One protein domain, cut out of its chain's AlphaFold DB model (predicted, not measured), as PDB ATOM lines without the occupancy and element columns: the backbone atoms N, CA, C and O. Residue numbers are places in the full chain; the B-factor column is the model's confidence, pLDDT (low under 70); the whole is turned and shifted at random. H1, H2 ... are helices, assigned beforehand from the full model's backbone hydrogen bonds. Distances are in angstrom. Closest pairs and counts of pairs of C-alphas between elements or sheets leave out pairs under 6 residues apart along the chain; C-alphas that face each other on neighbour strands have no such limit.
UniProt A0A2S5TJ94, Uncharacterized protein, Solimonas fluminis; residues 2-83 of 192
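Overview. This is residues 2 to 83 of the 192 residues of an uncharacterized protein of Solimonas fluminis (UniProt A0A2S5TJ94). Three helices, H2, H3 and H6, stand side by side as an up-and-down bundle, with H6, the longest, nearest the middle of the whole. H4 turns off at an angle from the end of H3, the short H5 packs on the first part of H6, and the short H1 lies near H6 on the far side from H4. The printed part has 82 residues with six named helices, H1 to H6 in chain order, and no named strand; its class is all helix. It is compact, with a radius of gyration of the C-alphas of 11.7 A and spans of 28 by 27 by 19 A.

Arrangement. H6, residues 67 to 81, and H3, residues 29 to 40, are the hubs, touching 3 other helices each. They touch each other at a steep tilt of 41 degrees, opposite ways, closest at the C-alphas of Ala 35 and Ile 74, 6.5 A apart. H2, residues 15 to 27, touches H6 at a shallow tilt of 16 degrees, the same way; the closest C-alphas, of Pro 15 and Gly 68, are 5.7 A apart. H2 and H3 form a helical hairpin at a shallow tilt of 27 degrees, opposite ways, with the C-alphas of Val 20 and Ala 32 closest at 4.4 A. H2, H3 and H6 are the up-and-down bundle, each helix running against the one before it. Helix packing is mostly aligned, but only just: 2 of 3 tilted pairs are shallow. H4, residues 42 to 51, and H3 only just touch, only at the corner by their link, with 3 pairs of C-alphas within 8 A; the C-alphas of Tyr 38 and Phe 45 are closest, at 5.0 A. H5, residues 57 to 60, touches H6 at residues 69 to 73 alone, closest at the C-alphas of Leu 57 and Gly 73, 6.0 A apart. H1, residues 2 to 5, is close to H6 but not clearly touching; the C-alphas of Leu 2 and Gln 72, the closest, are 6.4 A apart. H1 and H4 are apart. In H2, H3, H4 and H6 every backbone O i to N i+4 pair is within hydrogen-bond range; H1 and H5 are too short for such a pair.

Along the chain. H6 measures 21.1 A from first to last C-alpha; C-alpha 67 is at (134.731, 179.988, 152.977) and C-alpha 81 is at (137.429, 163.883, 139.607). H2 measures 18.2 A, H3 16.5 A and H4 14.2 A. H1 begins at C-alpha 2, (125.585, 170.899, 148.961).

Size, cuts and confidence. The C-alphas farthest apart, of Gly 28 and Gly 62, are 32.7 A apart. The printed part has no cut, and no link between its helices is long. The mean pLDDT of the printed part is 77.9; residues 2 to 13, 57 and 59 to 63 are under 70.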
ATOM      1  N   LEU A   2     124.263 170.487 148.477       48.72
ATOM      2  CA  LEU A   2     125.585 170.899 148.961       48.72
ATOM      3  C   LEU A   2     125.648 172.240 149.676       48.72
ATOM      4  O   LEU A   2     126.264 172.360 150.730       48.72
ATOM      5  N   ALA A   3     124.915 173.228 149.167       47.31
ATOM      6  CA  ALA A   3     124.774 174.501 149.860       47.31
ATOM      7  C   ALA A   3     124.143 174.364 151.262       47.31
ATOM      8  O   ALA A   3     124.320 175.239 152.112       47.31
ATOM      9  N   LYS A   4     123.415 173.261 151.508       51.91
ATOM     10  CA  LYS A   4     122.934 172.877 152.838       51.91
ATOM     11  C   LYS A   4     124.055 172.202 153.629       51.91
ATOM     12  O   LYS A   4     124.363 172.693 154.696       51.91
ATOM     13  N   LEU A   5     124.740 171.192 153.090       52.41
ATOM     14  CA  LEU A   5     125.882 170.532 153.754       52.41
ATOM     15  C   LEU A   5     126.884 171.518 154.388       52.41
ATOM     16  O   LEU A   5     127.270 171.348 155.538       52.41
ATOM     17  N   PHE A   6     127.224 172.595 153.678       53.81
ATOM     18  CA  PHE A   6     128.176 173.613 154.147       53.81
ATOM     19  C   PHE A   6     127.535 174.843 154.793       53.81
ATOM     20  O   PHE A   6     128.222 175.816 155.099       53.81
ATOM     21  N   GLY A   7     126.214 174.827 154.973       51.34
ATOM     22  CA  GLY A   7     125.465 175.906 155.595       51.34
ATOM     23  C   GLY A   7     125.714 177.267 154.960       51.34
ATOM     24  O   GLY A   7     125.835 178.244 155.683       51.34
ATOM     25  N   LEU A   8     125.738 177.366 153.627       49.97
ATOM     26  CA  LEU A   8     126.153 178.562 152.867       49.97
ATOM     27  C   LEU A   8     125.289 179.822 153.073       49.97
ATOM     28  O   LEU A   8     125.502 180.841 152.423       49.97
ATOM     29  N   GLY A   9     124.303 179.767 153.972       45.69
ATOM     30  CA  GLY A   9     123.546 180.920 154.460       45.69
ATOM     31  C   GLY A   9     123.712 181.214 155.957       45.69
ATOM     32  O   GLY A   9     122.968 182.053 156.456       45.69
ATOM     33  N   ARG A  10     124.605 180.517 156.683       44.53
ATOM     34  CA  ARG A  10     124.820 180.597 158.144       44.53
ATOM     35  C   ARG A  10     126.289 180.410 158.529       44.53
ATOM     36  O   ARG A  10     127.052 179.854 157.748       44.53
ATOM     37  N   PRO A  11     126.701 180.833 159.735       46.38
ATOM     38  CA  PRO A  11     128.010 180.470 160.262       46.38
ATOM     39  C   PRO A  11     128.007 178.969 160.582       46.38
ATOM     40  O   PRO A  11     127.534 178.548 161.635       46.38
ATOM     41  N   ALA A  12     128.467 178.150 159.638       54.81
ATOM     42  CA  ALA A  12     128.797 176.758 159.910       54.81
ATOM     43  C   ALA A  12     129.945 176.694 160.934       54.81
ATOM     44  O   ALA A  12     130.845 177.539 160.922       54.81
ATOM     45  N   SER A  13     129.919 175.684 161.805       64.56
ATOM     46  CA  SER A  13     131.057 175.296 162.636       64.56
ATOM     47  C   SER A  13     132.156 174.743 161.721       64.56
ATOM     48  O   SER A  13     132.181 173.555 161.446       64.56
ATOM     49  N   ASP A  14     132.984 175.632 161.177       79.25
ATOM     50  CA  ASP A  14     134.106 175.361 160.266       79.25
ATOM     51  C   ASP A  14     133.771 174.576 158.962       79.25
ATOM     52  O   ASP A  14     133.759 173.343 158.941       79.25
ATOM     53  N   PRO A  15     133.579 175.273 157.819       78.06
ATOM     54  CA  PRO A  15     133.362 174.649 156.508       78.06
ATOM     55  C   PRO A  15     134.451 173.661 156.073       78.06
ATOM     56  O   PRO A  15     134.155 172.720 155.337       78.06
ATOM     57  N   ARG A  16     135.698 173.857 156.521       84.44
ATOM     58  CA  ARG A  16     136.813 172.961 156.203       84.44
ATOM     59  C   ARG A  16     136.616 171.598 156.854       84.44
ATOM     60  O   ARG A  16     136.791 170.577 156.198       84.44
ATOM     61  N   ALA A  17     136.239 171.578 158.131       83.62
ATOM     62  CA  ALA A  17     136.009 170.342 158.873       83.62
ATOM     63  C   ALA A  17     134.873 169.521 158.247       83.62
ATOM     64  O   ALA A  17     135.043 168.329 158.005       83.62
ATOM     65  N   LEU A  18     133.769 170.183 157.885       80.06
ATOM     66  CA  LEU A  18     132.637 169.544 157.209       80.06
ATOM     67  C   LEU A  18     133.026 168.960 155.842       80.06
ATOM     68  O   LEU A  18     132.542 167.896 155.467       80.06
ATOM     69  N   LEU A  19     133.906 169.640 155.097       84.25
ATOM     70  CA  LEU A  19     134.373 169.192 153.778       84.25
ATOM     71  C   LEU A  19     135.188 167.909 153.901       84.25
ATOM     72  O   LEU A  19     134.945 166.941 153.181       84.25
ATOM     73  N   VAL A  20     136.143 167.924 154.830       86.44
ATOM     74  CA  VAL A  20     137.024 166.796 155.130       86.44
ATOM     75  C   VAL A  20     136.199 165.605 155.619       86.44
ATOM     76  O   VAL A  20     136.349 164.509 155.088       86.44
ATOM     77  N   GLU A  21     135.284 165.814 156.568       85.12
ATOM     78  CA  GLU A  21     134.404 164.756 157.080       85.12
ATOM     79  C   GLU A  21     133.571 164.128 155.956       85.12
ATOM     80  O   GLU A  21     133.571 162.909 155.785       85.12
ATOM     81  N   ALA A  22     132.916 164.958 155.143       82.75
ATOM     82  CA  ALA A  22     132.067 164.483 154.065       82.75
ATOM     83  C   ALA A  22     132.859 163.662 153.032       82.75
ATOM     84  O   ALA A  22     132.492 162.529 152.722       82.75
ATOM     85  N   LEU A  23     133.976 164.181 152.520       86.19
ATOM     86  CA  LEU A  23     134.759 163.452 151.518       86.19
ATOM     87  C   LEU A  23     135.410 162.188 152.089       86.19
ATOM     88  O   LEU A  23     135.519 161.196 151.366       86.19
ATOM     89  N   SER A  24     135.756 162.182 153.380       87.62
ATOM     90  CA  SER A  24     136.248 160.982 154.061       87.62
ATOM     91  C   SER A  24     135.193 159.877 154.097       87.62
ATOM     92  O   SER A  24     135.524 158.712 153.889       87.62
ATOM     93  N   ASP A  25     133.924 160.228 154.314       86.31
ATOM     94  CA  ASP A  25     132.804 159.279 154.342       86.31
ATOM     95  C   ASP A  25     132.400 158.737 152.951       86.31
ATOM     96  O   ASP A  25     131.664 157.749 152.887       86.31
ATOM     97  N   ILE A  26     132.823 159.373 151.846       81.19
ATOM     98  CA  ILE A  26     132.567 158.889 150.472       81.19
ATOM     99  C   ILE A  26     133.743 158.098 149.910       81.19
ATOM    100  O   ILE A  26     133.555 156.987 149.424       81.19
ATOM    101  N   ALA A  27     134.929 158.701 149.916       78.50
ATOM    102  CA  ALA A  27     136.079 158.224 149.149       78.50
ATOM    103  C   ALA A  27     137.297 157.920 150.032       78.50
ATOM    104  O   ALA A  27     138.362 157.561 149.528       78.50
ATOM    105  N   GLY A  28     137.148 158.067 151.350       83.75
ATOM    106  CA  GLY A  28     138.191 157.802 152.331       83.75
ATOM    107  C   GLY A  28     139.106 158.990 152.627       83.75
ATOM    108  O   GLY A  28     139.044 160.065 152.024       83.75
ATOM    109  N   GLU A  29     139.992 158.768 153.594       84.69
ATOM    110  CA  GLU A  29     140.874 159.790 154.164       84.69
ATOM    111  C   GLU A  29     141.791 160.503 153.148       84.69
ATOM    112  O   GLU A  29     141.961 161.717 153.283       84.69
ATOM    113  N   PRO A  30     142.354 159.848 152.107       89.88
ATOM    114  CA  PRO A  30     143.206 160.543 151.139       89.88
ATOM    115  C   PRO A  30     142.478 161.655 150.371       89.88
ATOM    116  O   PRO A  30     143.046 162.728 150.153       89.88
ATOM    117  N   LEU A  31     141.210 161.435 149.991       87.31
ATOM    118  CA  LEU A  31     140.421 162.453 149.290       87.31
ATOM    119  C   LEU A  31     140.124 163.639 150.215       87.31
ATOM    120  O   LEU A  31     140.234 164.795 149.809       87.31
ATOM    121  N   ALA A  32     139.813 163.347 151.477       87.06
ATOM    122  CA  ALA A  32     139.562 164.345 152.506       87.06
ATOM    123  C   ALA A  32     140.795 165.217 152.796       87.06
ATOM    124  O   ALA A  32     140.678 166.438 152.895       87.06
ATOM    125  N   GLN A  33     141.984 164.612 152.875       90.81
ATOM    126  CA  GLN A  33     143.243 165.338 153.059       90.81
ATOM    127  C   GLN A  33     143.510 166.299 151.897       90.81
ATOM    128  O   GLN A  33     143.760 167.482 152.128       90.81
ATOM    129  N   LYS A  34     143.378 165.812 150.658       93.50
ATOM    130  CA  LYS A  34     143.545 166.628 149.448       93.50
ATOM    131  C   LYS A  34     142.537 167.784 149.393       93.50
ATOM    132  O   LYS A  34     142.890 168.902 149.035       93.50
ATOM    133  N   ALA A  35     141.296 167.551 149.809       89.94
ATOM    134  CA  ALA A  35     140.289 168.604 149.884       89.94
ATOM    135  C   ALA A  35     140.586 169.651 150.968       89.94
ATOM    136  O   ALA A  35     140.382 170.844 150.741       89.94
ATOM    137  N   GLY A  36     141.106 169.228 152.124       90.06
ATOM    138  CA  GLY A  36     141.604 170.143 153.152       90.06
ATOM    139  C   GLY A  36     142.753 171.011 152.633       90.06
ATOM    140  O   GLY A  36     142.751 172.220 152.844       90.06
ATOM    141  N   GLU A  37     143.679 170.419 151.880       93.62
ATOM    142  CA  GLU A  37     144.774 171.142 151.230       93.62
ATOM    143  C   GLU A  37     144.261 172.191 150.236       93.62
ATOM    144  O   GLU A  37     144.673 173.343 150.302       93.62
ATOM    145  N   TYR A  38     143.318 171.834 149.362       92.94
ATOM    146  CA  TYR A  38     142.674 172.783 148.444       92.94
ATOM    147  C   TYR A  38     141.920 173.899 149.168       92.94
ATOM    148  O   TYR A  38     141.860 175.034 148.688       92.94
ATOM    149  N   PHE A  39     141.362 173.606 150.343       89.62
ATOM    150  CA  PHE A  39     140.693 174.616 151.146       89.62
ATOM    151  C   PHE A  39     141.691 175.643 151.695       89.62
ATOM    152  O   PHE A  39     141.452 176.855 151.604       89.62
ATOM    153  N   ASP A  40     142.813 175.157 152.224       89.81
ATOM    154  CA  ASP A  40     143.871 175.969 152.826       89.81
ATOM    155  C   ASP A  40     144.691 176.728 151.759       89.81
ATOM    156  O   ASP A  40     145.050 177.887 151.972       89.81
ATOM    157  N   PHE A  41     144.889 176.118 150.584       91.62
ATOM    158  CA  PHE A  41     145.683 176.619 149.454       91.62
ATOM    159  C   PHE A  41     144.844 176.677 148.161       91.62
ATOM    160  O   PHE A  41     144.979 175.816 147.286       91.62
ATOM    161  N   PRO A  42     143.945 177.669 148.018       87.25
ATOM    162  CA  PRO A  42     143.032 177.759 146.874       87.25
ATOM    163  C   PRO A  42     143.725 177.871 145.511       87.25
ATOM    164  O   PRO A  42     143.175 177.413 144.519       87.25
ATOM    165  N   GLU A  43     144.946 178.393 145.442       88.94
ATOM    166  CA  GLU A  43     145.743 178.414 144.214       88.94
ATOM    167  C   GLU A  43     146.047 177.002 143.680       88.94
ATOM    168  O   GLU A  43     146.124 176.799 142.470       88.94
ATOM    169  N   ARG A  44     146.167 175.999 144.563       90.88
ATOM    170  CA  ARG A  44     146.339 174.594 144.155       90.88
ATOM    171  C   ARG A  44     145.050 174.012 143.596       90.88
ATOM    172  O   ARG A  44     145.099 173.167 142.707       90.88
ATOM    173  N   PHE A  45     143.909 174.457 144.118       89.94
ATOM    174  CA  PHE A  45     142.607 174.090 143.579       89.94
ATOM    175  C   PHE A  45     142.397 174.687 142.187       89.94
ATOM    176  O   PHE A  45     142.010 173.971 141.274       89.94
ATOM    177  N   GLU A  46     142.720 175.968 142.001       89.12
ATOM    178  CA  GLU A  46     142.618 176.642 140.701       89.12
ATOM    179  C   GLU A  46     143.480 175.948 139.634       89.12
ATOM    180  O   GLU A  46     142.991 175.668 138.543       89.12
ATOM    181  N   GLN A  47     144.715 175.564 139.979       89.50
ATOM    182  CA  GLN A  47     145.582 174.762 139.102       89.50
ATOM    183  C   GLN A  47     144.988 173.386 138.770       89.50
ATOM    184  O   GLN A  47     145.158 172.890 137.658       89.50
ATOM    185  N   ALA A  48     144.309 172.749 139.728       88.62
ATOM    186  CA  ALA A  48     143.661 171.461 139.506       88.62
ATOM    187  C   ALA A  48     142.463 171.588 138.554       88.62
ATOM    188  O   ALA A  48     142.340 170.780 137.637       88.62
ATOM    189  N   CYS A  49     141.639 172.626 138.723       86.69
ATOM    190  CA  CYS A  49     140.559 172.947 137.793       86.69
ATOM    191  C   CYS A  49     141.097 173.184 136.376       86.69
ATOM    192  O   CYS A  49     140.633 172.542 135.436       86.69
ATOM    193  N   GLU A  50     142.130 174.022 136.235       87.62
ATOM    194  CA  GLU A  50     142.760 174.314 134.942       87.62
ATOM    195  C   GLU A  50     143.283 173.038 134.264       87.62
ATOM    196  O   GLU A  50     143.013 172.798 133.088       87.62
ATOM    197  N   ALA A  51     143.968 172.168 135.015       86.56
ATOM    198  CA  ALA A  51     144.460 170.889 134.503       86.56
ATOM    199  C   ALA A  51     143.327 169.935 134.075       86.56
ATOM    200  O   ALA A  51     143.507 169.153 133.140       86.56
ATOM    201  N   ALA A  52     142.171 170.006 134.737       81.50
ATOM    202  CA  ALA A  52     140.966 169.260 134.384       81.50
ATOM    203  C   ALA A  52     140.149 169.920 133.253       81.50
ATOM    204  O   ALA A  52     139.137 169.364 132.830       81.50
ATOM    205  N   GLY A  53     140.565 171.089 132.750       83.06
ATOM    206  CA  GLY A  53     139.821 171.849 131.742       83.06
ATOM    207  C   GLY A  53     138.516 172.454 132.271       83.06
ATOM    208  O   GLY A  53     137.588 172.685 131.500       83.06
ATOM    209  N   THR A  54     138.436 172.683 133.580       82.69
ATOM    210  CA  THR A  54     137.298 173.300 134.273       82.69
ATOM    211  C   THR A  54     137.730 174.616 134.915       82.69
ATOM    212  O   THR A  54     138.919 174.916 135.019       82.69
ATOM    213  N   GLU A  55     136.774 175.427 135.359       80.25
ATOM    214  CA  GLU A  55     137.065 176.662 136.087       80.25
ATOM    215  C   GLU A  55     136.494 176.585 137.502       80.25
ATOM    216  O   GLU A  55     135.366 176.136 137.716       80.25
ATOM    217  N   ALA A  56     137.263 177.061 138.483       75.38
ATOM    218  CA  ALA A  56     136.774 177.178 139.847       75.38
ATOM    219  C   ALA A  56     135.555 178.116 139.879       75.38
ATOM    220  O   ALA A  56     135.624 179.251 139.406       75.38
ATOM    221  N   LEU A  57     134.456 177.671 140.498       68.12
ATOM    222  CA  LEU A  57     133.170 178.389 140.497       68.12
ATOM    223  C   LEU A  57     133.273 179.872 140.893       68.12
ATOM    224  O   LEU A  57     132.520 180.705 140.402       68.12
ATOM    225  N   TRP A  58     134.207 180.226 141.774       72.19
ATOM    226  CA  TRP A  58     134.376 181.603 142.239       72.19
ATOM    227  C   TRP A  58     135.257 182.482 141.352       72.19
ATOM    228  O   TRP A  58     135.221 183.705 141.491       72.19
ATOM    229  N   VAL A  59     136.027 181.893 140.437       68.56
ATOM    230  CA  VAL A  59     136.766 182.643 139.413       68.56
ATOM    231  C   VAL A  59     135.772 183.259 138.423       68.56
ATOM    232  O   VAL A  59     135.890 184.441 138.098       68.56
ATOM    233  N   LEU A  60     134.722 182.511 138.063       62.19
ATOM    234  CA  LEU A  60     133.632 182.953 137.185       62.19
ATOM    235  C   LEU A  60     132.871 184.179 137.723       62.19
ATOM    236  O   LEU A  60     132.408 185.020 136.954       62.19
ATOM    237  N   GLU A  61     132.754 184.319 139.047       60.62
ATOM    238  CA  GLU A  61     132.010 185.420 139.676       60.62
ATOM    239  C   GLU A  61     132.838 186.703 139.876       60.62
ATOM    240  O   GLU A  61     132.299 187.720 140.329       60.62
ATOM    241  N   GLY A  62     134.147 186.677 139.583       63.59
ATOM    242  CA  GLY A  62     135.046 187.825 139.753       63.59
ATOM    243  C   GLY A  62     135.136 188.341 141.197       63.59
ATOM    244  O   GLY A  62     135.489 189.501 141.432       63.59
ATOM    245  N   LYS A  63     134.781 187.508 142.183       67.75
ATOM    246  CA  LYS A  63     134.726 187.848 143.612       67.75
ATOM    247  C   LYS A  63     135.509 186.831 144.427       67.75
ATOM    248  O   LYS A  63     135.592 185.660 144.082       67.75
ATOM    249  N   LYS A  64     136.036 187.269 145.575       73.38
ATOM    250  CA  LYS A  64     136.608 186.337 146.554       73.38
ATOM    251  C   LYS A  64     135.484 185.443 147.103       73.38
ATOM    252  O   LYS A  64     134.523 185.997 147.647       73.38
ATOM    253  N   PRO A  65     135.591 184.107 147.002       74.19
ATOM    254  CA  PRO A  65     134.577 183.212 147.539       74.19
ATOM    255  C   PRO A  65     134.474 183.362 149.052       74.19
ATOM    256  O   PRO A  65     135.473 183.557 149.751       74.19
ATOM    257  N   THR A  66     133.267 183.187 149.582       76.06
ATOM    258  CA  THR A  66     133.118 182.912 151.014       76.06
ATOM    259  C   THR A  66     133.754 181.551 151.341       76.06
ATOM    260  O   THR A  66     133.809 180.686 150.466       76.06
ATOM    261  N   PRO A  67     134.199 181.298 152.588       77.00
ATOM    262  CA  PRO A  67     134.731 179.988 152.977       77.00
ATOM    263  C   PRO A  67     133.787 178.827 152.639       77.00
ATOM    264  O   PRO A  67     134.223 177.773 152.194       77.00
ATOM    265  N   GLY A  68     132.479 179.038 152.775       73.94
ATOM    266  CA  GLY A  68     131.491 178.051 152.368       73.94
ATOM    267  C   GLY A  68     131.469 177.812 150.851       73.94
ATOM    268  O   GLY A  68     131.500 176.662 150.422       73.94
ATOM    269  N   ALA A  69     131.450 178.873 150.035       74.12
ATOM    270  CA  ALA A  69     131.496 178.737 148.574       74.12
ATOM    271  C   ALA A  69     132.781 178.027 148.114       74.12
ATOM    272  O   ALA A  69     132.741 177.196 147.209       74.12
ATOM    273  N   LYS A  70     133.898 178.286 148.810       79.31
ATOM    274  CA  LYS A  70     135.150 177.559 148.607       79.31
ATOM    275  C   LYS A  70     134.976 176.054 148.863       79.31
ATOM    276  O   LYS A  70     135.282 175.249 147.990       79.31
ATOM    277  N   ALA A  71     134.447 175.674 150.030       79.50
ATOM    278  CA  ALA A  71     134.205 174.267 150.363       79.50
ATOM    279  C   ALA A  71     133.266 173.576 149.364       79.50
ATOM    280  O   ALA A  71     133.531 172.444 148.975       79.50
ATOM    281  N   GLN A  72     132.205 174.257 148.921       76.44
ATOM    282  CA  GLN A  72     131.275 173.711 147.933       76.44
ATOM    283  C   GLN A  72     131.971 173.391 146.607       76.44
ATOM    284  O   GLN A  72     131.815 172.277 146.113       76.44
ATOM    285  N   GLY A  73     132.718 174.346 146.042       78.69
ATOM    286  CA  GLY A  73     133.397 174.141 144.760       78.69
ATOM    287  C   GLY A  73     134.434 173.024 144.832       78.69
ATOM    288  O   GLY A  73     134.447 172.151 143.969       78.69
ATOM    289  N   ILE A  74     135.226 172.982 145.912       86.31
ATOM    290  CA  ILE A  74     136.195 171.899 146.138       86.31
ATOM    291  C   ILE A  74     135.486 170.557 146.238       86.31
ATOM    292  O   ILE A  74     135.892 169.598 145.594       86.31
ATOM    293  N   PHE A  75     134.427 170.477 147.041       84.56
ATOM    294  CA  PHE A  75     133.686 169.239 147.212       84.56
ATOM    295  C   PHE A  75     133.156 168.706 145.879       84.56
ATOM    296  O   PHE A  75     133.325 167.526 145.586       84.56
ATOM    297  N   GLN A  76     132.515 169.570 145.086       80.50
ATOM    298  CA  GLN A  76     131.925 169.172 143.814       80.50
ATOM    299  C   GLN A  76     132.996 168.672 142.842       80.50
ATOM    300  O   GLN A  76     132.899 167.536 142.387       80.50
ATOM    301  N   GLN A  77     134.048 169.466 142.615       84.88
ATOM    302  CA  GLN A  77     135.146 169.084 141.726       84.88
ATOM    303  C   GLN A  77     135.783 167.761 142.163       84.88
ATOM    304  O   GLN A  77     136.012 166.873 141.353       84.88
ATOM    305  N   MET A  78     136.014 167.587 143.467       87.44
ATOM    306  CA  MET A  78     136.642 166.375 143.990       87.44
ATOM    307  C   MET A  78     135.768 165.132 143.813       87.44
ATOM    308  O   MET A  78     136.307 164.047 143.595       87.44
ATOM    309  N   LEU A  79     134.439 165.253 143.902       83.75
ATOM    310  CA  LEU A  79     133.542 164.135 143.606       83.75
ATOM    311  C   LEU A  79     133.497 163.794 142.117       83.75
ATOM    312  O   LEU A  79     133.402 162.615 141.783       83.75
ATOM    313  N   GLU A  80     133.566 164.793 141.243       82.44
ATOM    314  CA  GLU A  80     133.622 164.585 139.793       82.44
ATOM    315  C   GLU A  80     134.949 163.915 139.395       82.44
ATOM    316  O   GLU A  80     134.934 162.854 138.773       82.44
ATOM    317  N   ASP A  81     136.087 164.431 139.871       85.38
ATOM    318  CA  ASP A  81     137.429 163.883 139.607       85.38
ATOM    319  C   ASP A  81     137.590 162.432 140.090       85.38
ATOM    320  O   ASP A  81     138.315 161.633 139.494       85.38
ATOM    321  N   SER A  82     136.931 162.087 141.198       82.88
ATOM    322  CA  SER A  82     136.950 160.735 141.771       82.88
ATOM    323  C   SER A  82     135.856 159.820 141.210       82.88
ATOM    324  O   SER A  82     135.780 158.651 141.585       82.88
ATOM    325  N   GLY A  83     135.010 160.325 140.306       83.00
ATOM    326  CA  GLY A  83     133.917 159.577 139.686       83.00
ATOM    327  C   GLY A  83     132.785 159.204 140.649       83.00
ATOM    328  O   GLY A  83     132.021 158.281 140.370       83.00
TER     329      GLY A  83